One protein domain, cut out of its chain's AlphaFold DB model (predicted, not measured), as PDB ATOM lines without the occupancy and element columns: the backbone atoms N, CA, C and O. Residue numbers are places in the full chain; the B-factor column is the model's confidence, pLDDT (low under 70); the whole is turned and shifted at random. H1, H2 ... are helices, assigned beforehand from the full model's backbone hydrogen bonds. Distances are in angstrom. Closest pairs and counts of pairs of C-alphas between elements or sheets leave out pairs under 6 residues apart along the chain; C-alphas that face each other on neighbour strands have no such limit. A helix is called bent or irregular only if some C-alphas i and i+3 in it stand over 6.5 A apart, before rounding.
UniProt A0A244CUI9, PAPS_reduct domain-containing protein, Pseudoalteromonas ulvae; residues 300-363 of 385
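What this domain is: This is residues 300 to 363 of the 385 residues of the protein "PAPS_reduct domain-containing protein" of Pseudoalteromonas ulvae (UniProt A0A244CUI9). The longest helix, H2, and the shorter H3 form a helical hairpin along the length of an elongated domain, with H1 set across the last turn of H3 and H4 beyond H1 at that end. A long loop without a named element, residues 324 to 342, makes the opposite end and leads back from H2 to H3. The printed part has 64 residues with four named helices, in the order H1, H2, H3, H4, and no named strand; the class is all helix. It is only just loose, close to compact, with a radius of gyration of the C-alphas of 13.1 A, and its C-alphas span 39 by 21 by 17 A.

How they stand to each other: H2, residues 310 to 323, touches H3, residues 343 to 350; their closest C-alphas, those of Asp 317 and Thr 343, are 5.3 A apart. They form a hairpin and run opposite ways at a steep tilt of 36 degrees, only just past shallow. The hub is H1, residues 300 to 308, which touches three helices. H1 and H3 touch about perpendicular, at 86 degrees, and their closest C-alphas are those of Tyr 303 and Ala 350, at 4.4 A. H1 and H2 only just touch, with 3 pairs of C-alphas within 8 A, and only at the corner by their link; the closest C-alphas are those of Leu 305 and Gln 312, at 7.6 A. H2 touches H1 with residues 312 to 313 alone, and the lines of the two helices are only just about perpendicular, at 70.1 degrees. H4, residues 355 to 363, touches H1, with the C-alphas of Lys 300 and Leu 358 the closest, 6.1 A apart. These two run opposite ways at a steep tilt of 42 degrees. H4 is apart from H2 and from H3. In H1, H3 and H4 every O i to N i+4 pair is within hydrogen-bond range; in H2 7 of 10 are.

Where its parts are: H2 is 20.5 A long from first to last C-alpha, from C-alpha 310 at (230.359, 239.928, 209.002) to C-alpha 323 at (222.674, 237.254, 227.796). It is irregular, with C-alphas 312 and 315 7.1 A apart. H3 measures 10.6 A and H1 12.2 A, H1 beginning at C-alpha 300 at (217.535, 238.475, 202.079). H4 measures 12.7 A and ends at C-alpha 363 at (215.773, 244.907, 193.934).

The domain as a whole: The two C-alphas farthest apart, those of Lys 327 and Tyr 356, are 39.6 A from each other. The printed part has no cut. The link from H2 to H3 is long, with 19 residues; those from H1 to H2 and from H3 to H4 are tight. The mean pLDDT of the printed part is 91.4, and residue 331, in the long link, is the one printed residue under 70.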
ATOM      1  N   LYS A 300     216.648 238.076 203.188       93.00
ATOM      2  CA  LYS A 300     217.535 238.475 202.079       93.00
ATOM      3  C   LYS A 300     218.418 239.688 202.407       93.00
ATOM      4  O   LYS A 300     219.569 239.729 201.978       93.00
ATOM      5  N   LYS A 301     217.901 240.668 203.168       92.88
ATOM      6  CA  LYS A 301     218.673 241.844 203.607       92.88
ATOM      7  C   LYS A 301     219.714 241.423 204.646       92.88
ATOM      8  O   LYS A 301     220.867 241.804 204.509       92.88
ATOM      9  N   LEU A 302     219.342 240.596 205.629       94.81
ATOM     10  CA  LEU A 302     220.284 240.062 206.625       94.81
ATOM     11  C   LEU A 302     221.396 239.228 205.976       94.81
ATOM     12  O   LEU A 302     222.565 239.438 206.287       94.81
ATOM     13  N   TYR A 303     221.062 238.350 205.030       95.75
ATOM     14  CA  TYR A 303     222.057 237.549 204.317       95.75
ATOM     15  C   TYR A 303     222.984 238.423 203.471       95.75
ATOM     16  O   TYR A 303     224.194 238.215 203.476       95.75
ATOM     17  N   MET A 304     222.453 239.448 202.796       95.12
ATOM     18  CA  MET A 304     223.292 240.413 202.079       95.12
ATOM     19  C   MET A 304     224.271 241.122 203.018       95.12
ATOM     20  O   MET A 304     225.438 241.263 202.668       95.12
ATOM     21  N   LEU A 305     223.828 241.537 204.209       94.62
ATOM     22  CA  LEU A 305     224.713 242.163 205.194       94.62
ATOM     23  C   LEU A 305     225.813 241.206 205.658       94.62
ATOM     24  O   LEU A 305     226.959 241.627 205.780       94.62
ATOM     25  N   ALA A 306     225.496 239.921 205.842       95.44
ATOM     26  CA  ALA A 306     226.493 238.907 206.173       95.44
ATOM     27  C   ALA A 306     227.552 238.758 205.063       95.44
ATOM     28  O   ALA A 306     228.742 238.673 205.361       95.44
ATOM     29  N   HIS A 307     227.144 238.814 203.788       94.44
ATOM     30  CA  HIS A 307     228.057 238.817 202.632       94.44
ATOM     31  C   HIS A 307     228.876 240.109 202.493       94.44
ATOM     32  O   HIS A 307     229.972 240.084 201.934       94.44
ATOM     33  N   GLU A 308     228.346 241.252 202.931       93.44
ATOM     34  CA  GLU A 308     229.027 242.548 202.823       93.44
ATOM     35  C   GLU A 308     230.015 242.790 203.968       93.44
ATOM     36  O   GLU A 308     231.128 243.253 203.718       93.44
ATOM     37  N   ASN A 309     229.616 242.515 205.211       92.06
ATOM     38  CA  ASN A 309     230.443 242.751 206.387       92.06
ATOM     39  C   ASN A 309     229.969 241.934 207.604       92.06
ATOM     40  O   ASN A 309     229.108 242.371 208.372       92.06
ATOM     41  N   LEU A 310     230.623 240.795 207.845       92.56
ATOM     42  CA  LEU A 310     230.359 239.928 209.002       92.56
ATOM     43  C   LEU A 310     230.489 240.649 210.353       92.56
ATOM     44  O   LEU A 310     229.789 240.292 211.299       92.56
ATOM     45  N   LYS A 311     231.322 241.697 210.449       91.81
ATOM     46  CA  LYS A 311     231.539 242.424 211.712       91.81
ATOM     47  C   LYS A 311     230.269 243.080 212.251       91.81
ATOM     48  O   LYS A 311     230.156 243.299 213.452       91.81
ATOM     49  N   GLN A 312     229.285 243.357 211.389       90.94
ATOM     50  CA  GLN A 312     227.994 243.911 211.811       90.94
ATOM     51  C   GLN A 312     227.211 242.970 212.742       90.94
ATOM     52  O   GLN A 312     226.347 243.429 213.486       90.94
ATOM     53  N   PHE A 313     227.527 241.674 212.732       95.56
ATOM     54  CA  PHE A 313     226.875 240.659 213.555       95.56
ATOM     55  C   PHE A 313     227.611 240.378 214.876       95.56
ATOM     56  O   PHE A 313     227.031 239.755 215.762       95.56
ATOM     57  N   GLU A 314     228.845 240.867 215.062       95.12
ATOM     58  CA  GLU A 314     229.671 240.565 216.245       95.12
ATOM     59  C   GLU A 314     228.999 240.962 217.563       95.12
ATOM     60  O   GLU A 314     229.016 240.197 218.527       95.12
ATOM     61  N   ALA A 315     228.377 242.146 217.607       95.50
ATOM     62  CA  ALA A 315     227.673 242.608 218.800       95.50
ATOM     63  C   ALA A 315     226.530 241.652 219.177       95.50
ATOM     64  O   ALA A 315     226.340 241.326 220.346       95.50
ATOM     65  N   PHE A 316     225.784 241.180 218.179       95.50
ATOM     66  CA  PHE A 316     224.593 240.353 218.349       95.50
ATOM     67  C   PHE A 316     224.961 238.932 218.767       95.50
ATOM     68  O   PHE A 316     224.393 238.430 219.736       95.50
ATOM     69  N   ASP A 317     225.978 238.346 218.135       96.25
ATOM     70  CA  ASP A 317     226.548 237.062 218.545       96.25
ATOM     71  C   ASP A 317     227.040 237.113 219.999       96.25
ATOM     72  O   ASP A 317     226.703 236.262 220.827       96.25
ATOM     73  N   TRP A 318     227.769 238.176 220.353       97.19
ATOM     74  CA  TRP A 318     228.258 238.368 221.713       97.19
ATOM     75  C   TRP A 318     227.118 238.505 222.730       97.19
ATOM     76  O   TRP A 318     227.168 237.888 223.799       97.19
ATOM     77  N   PHE A 319     226.078 239.285 222.420       96.38
ATOM     78  CA  PHE A 319     224.917 239.439 223.297       96.38
ATOM     79  C   PHE A 319     224.131 238.132 223.454       96.38
ATOM     80  O   PHE A 319     223.701 237.844 224.569       96.38
ATOM     81  N   GLU A 320     223.964 237.332 222.398       95.25
ATOM     82  CA  GLU A 320     223.336 236.005 222.485       95.25
ATOM     83  C   GLU A 320     224.132 235.084 223.410       95.25
ATOM     84  O   GLU A 320     223.583 234.567 224.383       95.25
ATOM     85  N   LYS A 321     225.449 234.977 223.202       95.38
ATOM     86  CA  LYS A 321     226.337 234.160 224.044       95.38
ATOM     87  C   LYS A 321     226.361 234.619 225.504       95.38
ATOM     88  O   LYS A 321     226.436 233.795 226.411       95.38
ATOM     89  N   THR A 322     226.261 235.926 225.744       96.50
ATOM     90  CA  THR A 322     226.389 236.504 227.091       96.50
ATOM     91  C   THR A 322     225.059 236.576 227.845       96.50
ATOM     92  O   THR A 322     225.033 236.384 229.058       96.50
ATOM     93  N   TYR A 323     223.944 236.864 227.165       95.69
ATOM     94  CA  TYR A 323     222.674 237.254 227.796       95.69
ATOM     95  C   TYR A 323     221.445 236.464 227.334       95.69
ATOM     96  O   TYR A 323     220.330 236.809 227.735       95.69
ATOM     97  N   ALA A 324     221.603 235.380 226.569       92.69
ATOM     98  CA  ALA A 324     220.485 234.520 226.173       92.69
ATOM     99  C   ALA A 324     219.605 234.048 227.348       92.69
ATOM    100  O   ALA A 324     218.391 233.904 227.198       92.69
ATOM    101  N   HIS A 325     220.196 233.859 228.528       91.62
ATOM    102  CA  HIS A 325     219.516 233.404 229.742       91.62
ATOM    103  C   HIS A 325     218.743 234.513 230.483       91.62
ATOM    104  O   HIS A 325     218.015 234.235 231.435       91.62
ATOM    105  N   VAL A 326     218.890 235.788 230.103       91.50
ATOM    106  CA  VAL A 326     218.244 236.899 230.815       91.50
ATOM    107  C   VAL A 326     216.768 236.972 230.447       91.50
ATOM    108  O   VAL A 326     216.420 237.312 229.317       91.50
ATOM    109  N   LYS A 327     215.892 236.720 231.431       88.06
ATOM    110  CA  LYS A 327     214.427 236.689 231.270       88.06
ATOM    111  C   LYS A 327     214.022 235.773 230.103       88.06
ATOM    112  O   LYS A 327     213.522 236.284 229.098       88.06
ATOM    113  N   PRO A 328     214.238 234.455 230.186       82.31
ATOM    114  CA  PRO A 328     213.897 233.547 229.092       82.31
ATOM    115  C   PRO A 328     212.406 233.667 228.737       82.31
ATOM    116  O   PRO A 328     211.567 233.928 229.603       82.31
ATOM    117  N   ILE A 329     212.080 233.595 227.445       73.31
ATOM    118  CA  ILE A 329     210.683 233.604 226.962       73.31
ATOM    119  C   ILE A 329     210.097 232.189 226.971       73.31
ATOM    120  O   ILE A 329     208.910 232.011 227.219       73.31
ATOM    121  N   HIS A 330     210.935 231.201 226.684       74.12
ATOM    122  CA  HIS A 330     210.594 229.793 226.529       74.12
ATOM    123  C   HIS A 330     211.660 228.948 227.240       74.12
ATOM    124  O   HIS A 330     212.605 229.493 227.806       74.12
ATOM    125  N   THR A 331     211.541 227.624 227.195       67.00
ATOM    126  CA  THR A 331     212.511 226.659 227.753       67.00
ATOM    127  C   THR A 331     213.889 226.669 227.060       67.00
ATOM    128  O   THR A 331     214.678 225.751 227.255       67.00
ATOM    129  N   GLY A 332     214.201 227.705 226.274       71.19
ATOM    130  CA  GLY A 332     215.429 227.858 225.500       71.19
ATOM    131  C   GLY A 332     216.042 229.258 225.600       71.19
ATOM    132  O   GLY A 332     215.522 230.164 226.258       71.19
ATOM    133  N   ASN A 333     217.186 229.409 224.939       81.62
ATOM    134  CA  ASN A 333     217.974 230.636 224.903       81.62
ATOM    135  C   ASN A 333     217.267 231.739 224.104       81.62
ATOM    136  O   ASN A 333     216.776 231.510 222.999       81.62
ATOM    137  N   ASN A 334     217.243 232.965 224.635       88.81
ATOM    138  CA  ASN A 334     216.761 234.109 223.869       88.81
ATOM    139  C   ASN A 334     217.725 234.417 222.713       88.81
ATOM    140  O   ASN A 334     218.935 234.466 222.908       88.81
ATOM    141  N   VAL A 335     217.164 234.693 221.537       93.25
ATOM    142  CA  VAL A 335     217.889 235.075 220.316       93.25
ATOM    143  C   VAL A 335     217.254 236.312 219.685       93.25
ATOM    144  O   VAL A 335     216.100 236.640 220.000       93.25
ATOM    145  N   PHE A 336     217.994 237.011 218.821       92.69
ATOM    146  CA  PHE A 336     217.510 238.230 218.165       92.69
ATOM    147  C   PHE A 336     216.566 237.938 217.002       92.69
ATOM    148  O   PHE A 336     215.542 238.611 216.848       92.69
ATOM    149  N   PHE A 337     216.922 236.980 216.145       93.44
ATOM    150  CA  PHE A 337     216.318 236.872 214.824       93.44
ATOM    151  C   PHE A 337     215.015 236.070 214.831       93.44
ATOM    152  O   PHE A 337     214.751 235.218 215.683       93.44
ATOM    153  N   ARG A 338     214.154 236.379 213.852       91.19
ATOM    154  CA  ARG A 338     212.853 235.715 213.682       91.19
ATOM    155  C   ARG A 338     213.023 234.203 213.549       91.19
ATOM    156  O   ARG A 338     214.043 233.739 213.041       91.19
ATOM    157  N   LYS A 339     211.965 233.467 213.909       91.12
ATOM    158  CA  LYS A 339     211.921 231.992 213.895       91.12
ATOM    159  C   LYS A 339     212.941 231.347 214.842       91.12
ATOM    160  O   LYS A 339     213.409 230.251 214.573       91.12
ATOM    161  N   TYR A 340     213.271 232.032 215.940       90.19
ATOM    162  CA  TYR A 340     214.213 231.557 216.958       90.19
ATOM    163  C   TYR A 340     215.600 231.201 216.394       90.19
ATOM    164  O   TYR A 340     216.237 230.256 216.850       90.19
ATOM    165  N   ARG A 341     216.081 231.984 215.421       93.06
ATOM    166  CA  ARG A 341     217.418 231.816 214.838       93.06
ATOM    167  C   ARG A 341     218.450 232.648 215.589       93.06
ATOM    168  O   ARG A 341     218.203 233.823 215.863       93.06
ATOM    169  N   SER A 342     219.596 232.044 215.886       94.94
ATOM    170  CA  SER A 342     220.769 232.755 216.399       94.94
ATOM    171  C   SER A 342     221.509 233.486 215.280       94.94
ATOM    172  O   SER A 342     221.272 233.271 214.089       94.94
ATOM    173  N   THR A 343     222.456 234.327 215.670       96.19
ATOM    174  CA  THR A 343     223.410 234.979 214.777       96.19
ATOM    175  C   THR A 343     224.173 233.958 213.940       96.19
ATOM    176  O   THR A 343     224.233 234.093 212.721       96.19
ATOM    177  N   GLU A 344     224.674 232.890 214.561       96.56
ATOM    178  CA  GLU A 344     225.380 231.806 213.865       96.56
ATOM    179  C   GLU A 344     224.498 231.125 212.808       96.56
ATOM    180  O   GLU A 344     224.964 230.863 211.701       96.56
ATOM    181  N   MET A 345     223.207 230.910 213.101       96.50
ATOM    182  CA  MET A 345     222.262 230.366 212.120       96.50
ATOM    183  C   MET A 345     222.072 231.312 210.931       96.50
ATOM    184  O   MET A 345     222.140 230.860 209.794       96.50
ATOM    185  N   ILE A 346     221.894 232.619 211.169       96.81
ATOM    186  CA  ILE A 346     221.759 233.607 210.084       96.81
ATOM    187  C   ILE A 346     223.008 233.639 209.199       96.81
ATOM    188  O   ILE A 346     222.886 233.706 207.977       96.81
ATOM    189  N   LEU A 347     224.202 233.576 209.794       96.56
ATOM    190  CA  LEU A 347     225.461 233.552 209.048       96.56
ATOM    191  C   LEU A 347     225.617 232.259 208.229       96.56
ATOM    192  O   LEU A 347     226.032 232.319 207.072       96.56
ATOM    193  N   GLY A 348     225.242 231.108 208.794       96.94
ATOM    194  CA  GLY A 348     225.243 229.826 208.085       96.94
ATOM    195  C   GLY A 348     224.247 229.796 206.922       96.94
ATOM    196  O   GLY A 348     224.613 229.432 205.806       96.94
ATOM    197  N   GLU A 349     223.011 230.247 207.155       96.56
ATOM    198  CA  GLU A 349     221.969 230.368 206.129       96.56
ATOM    199  C   GLU A 349     222.407 231.309 205.004       96.56
ATOM    200  O   GLU A 349     222.233 230.979 203.833       96.56
ATOM    201  N   ALA A 350     223.035 232.446 205.326       96.12
ATOM    202  CA  ALA A 350     223.550 233.379 204.325       96.12
ATOM    203  C   ALA A 350     224.566 232.725 203.373       96.12
ATOM    204  O   ALA A 350     224.559 233.026 202.177       96.12
ATOM    205  N   GLY A 351     225.390 231.802 203.880       95.38
ATOM    206  CA  GLY A 351     226.356 231.034 203.089       95.38
ATOM    207  C   GLY A 351     225.725 230.094 202.056       95.38
ATOM    208  O   GLY A 351     226.401 229.687 201.116       95.38
ATOM    209  N   MET A 352     224.429 229.783 202.181       94.62
ATOM    210  CA  MET A 352     223.687 228.969 201.208       94.62
ATOM    211  C   MET A 352     223.207 229.768 199.989       94.62
ATOM    212  O   MET A 352     222.736 229.179 199.016       94.62
ATOM    213  N   PHE A 353     223.294 231.101 200.032       93.88
ATOM    214  CA  PHE A 353     222.823 231.980 198.965       93.88
ATOM    215  C   PHE A 353     223.988 232.674 198.266       93.88
ATOM    216  O   PHE A 353     224.871 233.245 198.902       93.88
ATOM    217  N   ASP A 354     223.932 232.699 196.936       93.56
ATOM    218  CA  ASP A 354     224.853 233.484 196.128       93.56
ATOM    219  C   ASP A 354     224.572 234.996 196.252       93.56
ATOM    220  O   ASP A 354     223.422 235.458 196.241       93.56
ATOM    221  N   ARG A 355     225.644 235.794 196.321       91.81
ATOM    222  CA  ARG A 355     225.564 237.249 196.500       91.81
ATOM    223  C   ARG A 355     224.828 237.940 195.351       91.81
ATOM    224  O   ARG A 355     224.047 238.862 195.596       91.81
ATOM    225  N   TYR A 356     225.053 237.525 194.106       90.94
ATOM    226  CA  TYR A 356     224.390 238.115 192.941       90.94
ATOM    227  C   TYR A 356     222.889 237.786 192.927       90.94
ATOM    228  O   TYR A 356     222.059 238.657 192.636       90.94
ATOM    229  N   MET A 357     222.514 236.570 193.331       90.31
ATOM    230  CA  MET A 357     221.113 236.190 193.530       90.31
ATOM    231  C   MET A 357     220.431 237.071 194.592       90.31
ATOM    232  O   MET A 357     219.352 237.614 194.334       90.31
ATOM    233  N   LEU A 358     221.076 237.288 195.744       90.69
ATOM    234  CA  LEU A 358     220.558 238.159 196.806       90.69
ATOM    235  C   LEU A 358     220.363 239.605 196.324       90.69
ATOM    236  O   LEU A 358     219.331 240.213 196.615       90.69
ATOM    237  N   GLN A 359     221.293 240.146 195.526       88.56
ATOM    238  CA  GLN A 359     221.151 241.487 194.938       88.56
ATOM    239  C   GLN A 359     219.888 241.595 194.077       88.56
ATOM    240  O   GLN A 359     219.150 242.578 194.177       88.56
ATOM    241  N   LYS A 360     219.602 240.579 193.253       88.75
ATOM    242  CA  LYS A 360     218.378 240.541 192.439       88.75
ATOM    243  C   LYS A 360     217.114 240.426 193.288       88.75
ATOM    244  O   LYS A 360     216.119 241.069 192.969       88.75
ATOM    245  N   MET A 361     217.143 239.632 194.358       87.31
ATOM    246  CA  MET A 361     215.998 239.469 195.263       87.31
ATOM    247  C   MET A 361     215.662 240.749 196.029       87.31
ATOM    248  O   MET A 361     214.491 241.014 196.298       87.31
ATOM    249  N   ILE A 362     216.671 241.538 196.401       84.75
ATOM    250  CA  ILE A 362     216.475 242.810 197.108       84.75
ATOM    251  C   ILE A 362     215.858 243.864 196.184       84.75
ATOM    252  O   ILE A 362     214.964 244.577 196.620       84.75
ATOM    253  N   LYS A 363     216.277 243.926 194.912       75.38
ATOM    254  CA  LYS A 363     215.773 244.907 193.934       75.38
ATOM    255  C   LYS A 363     214.327 244.671 193.478       75.38
ATOM    256  O   LYS A 363     213.737 245.562 192.878       75.38
TER     257      LYS A 363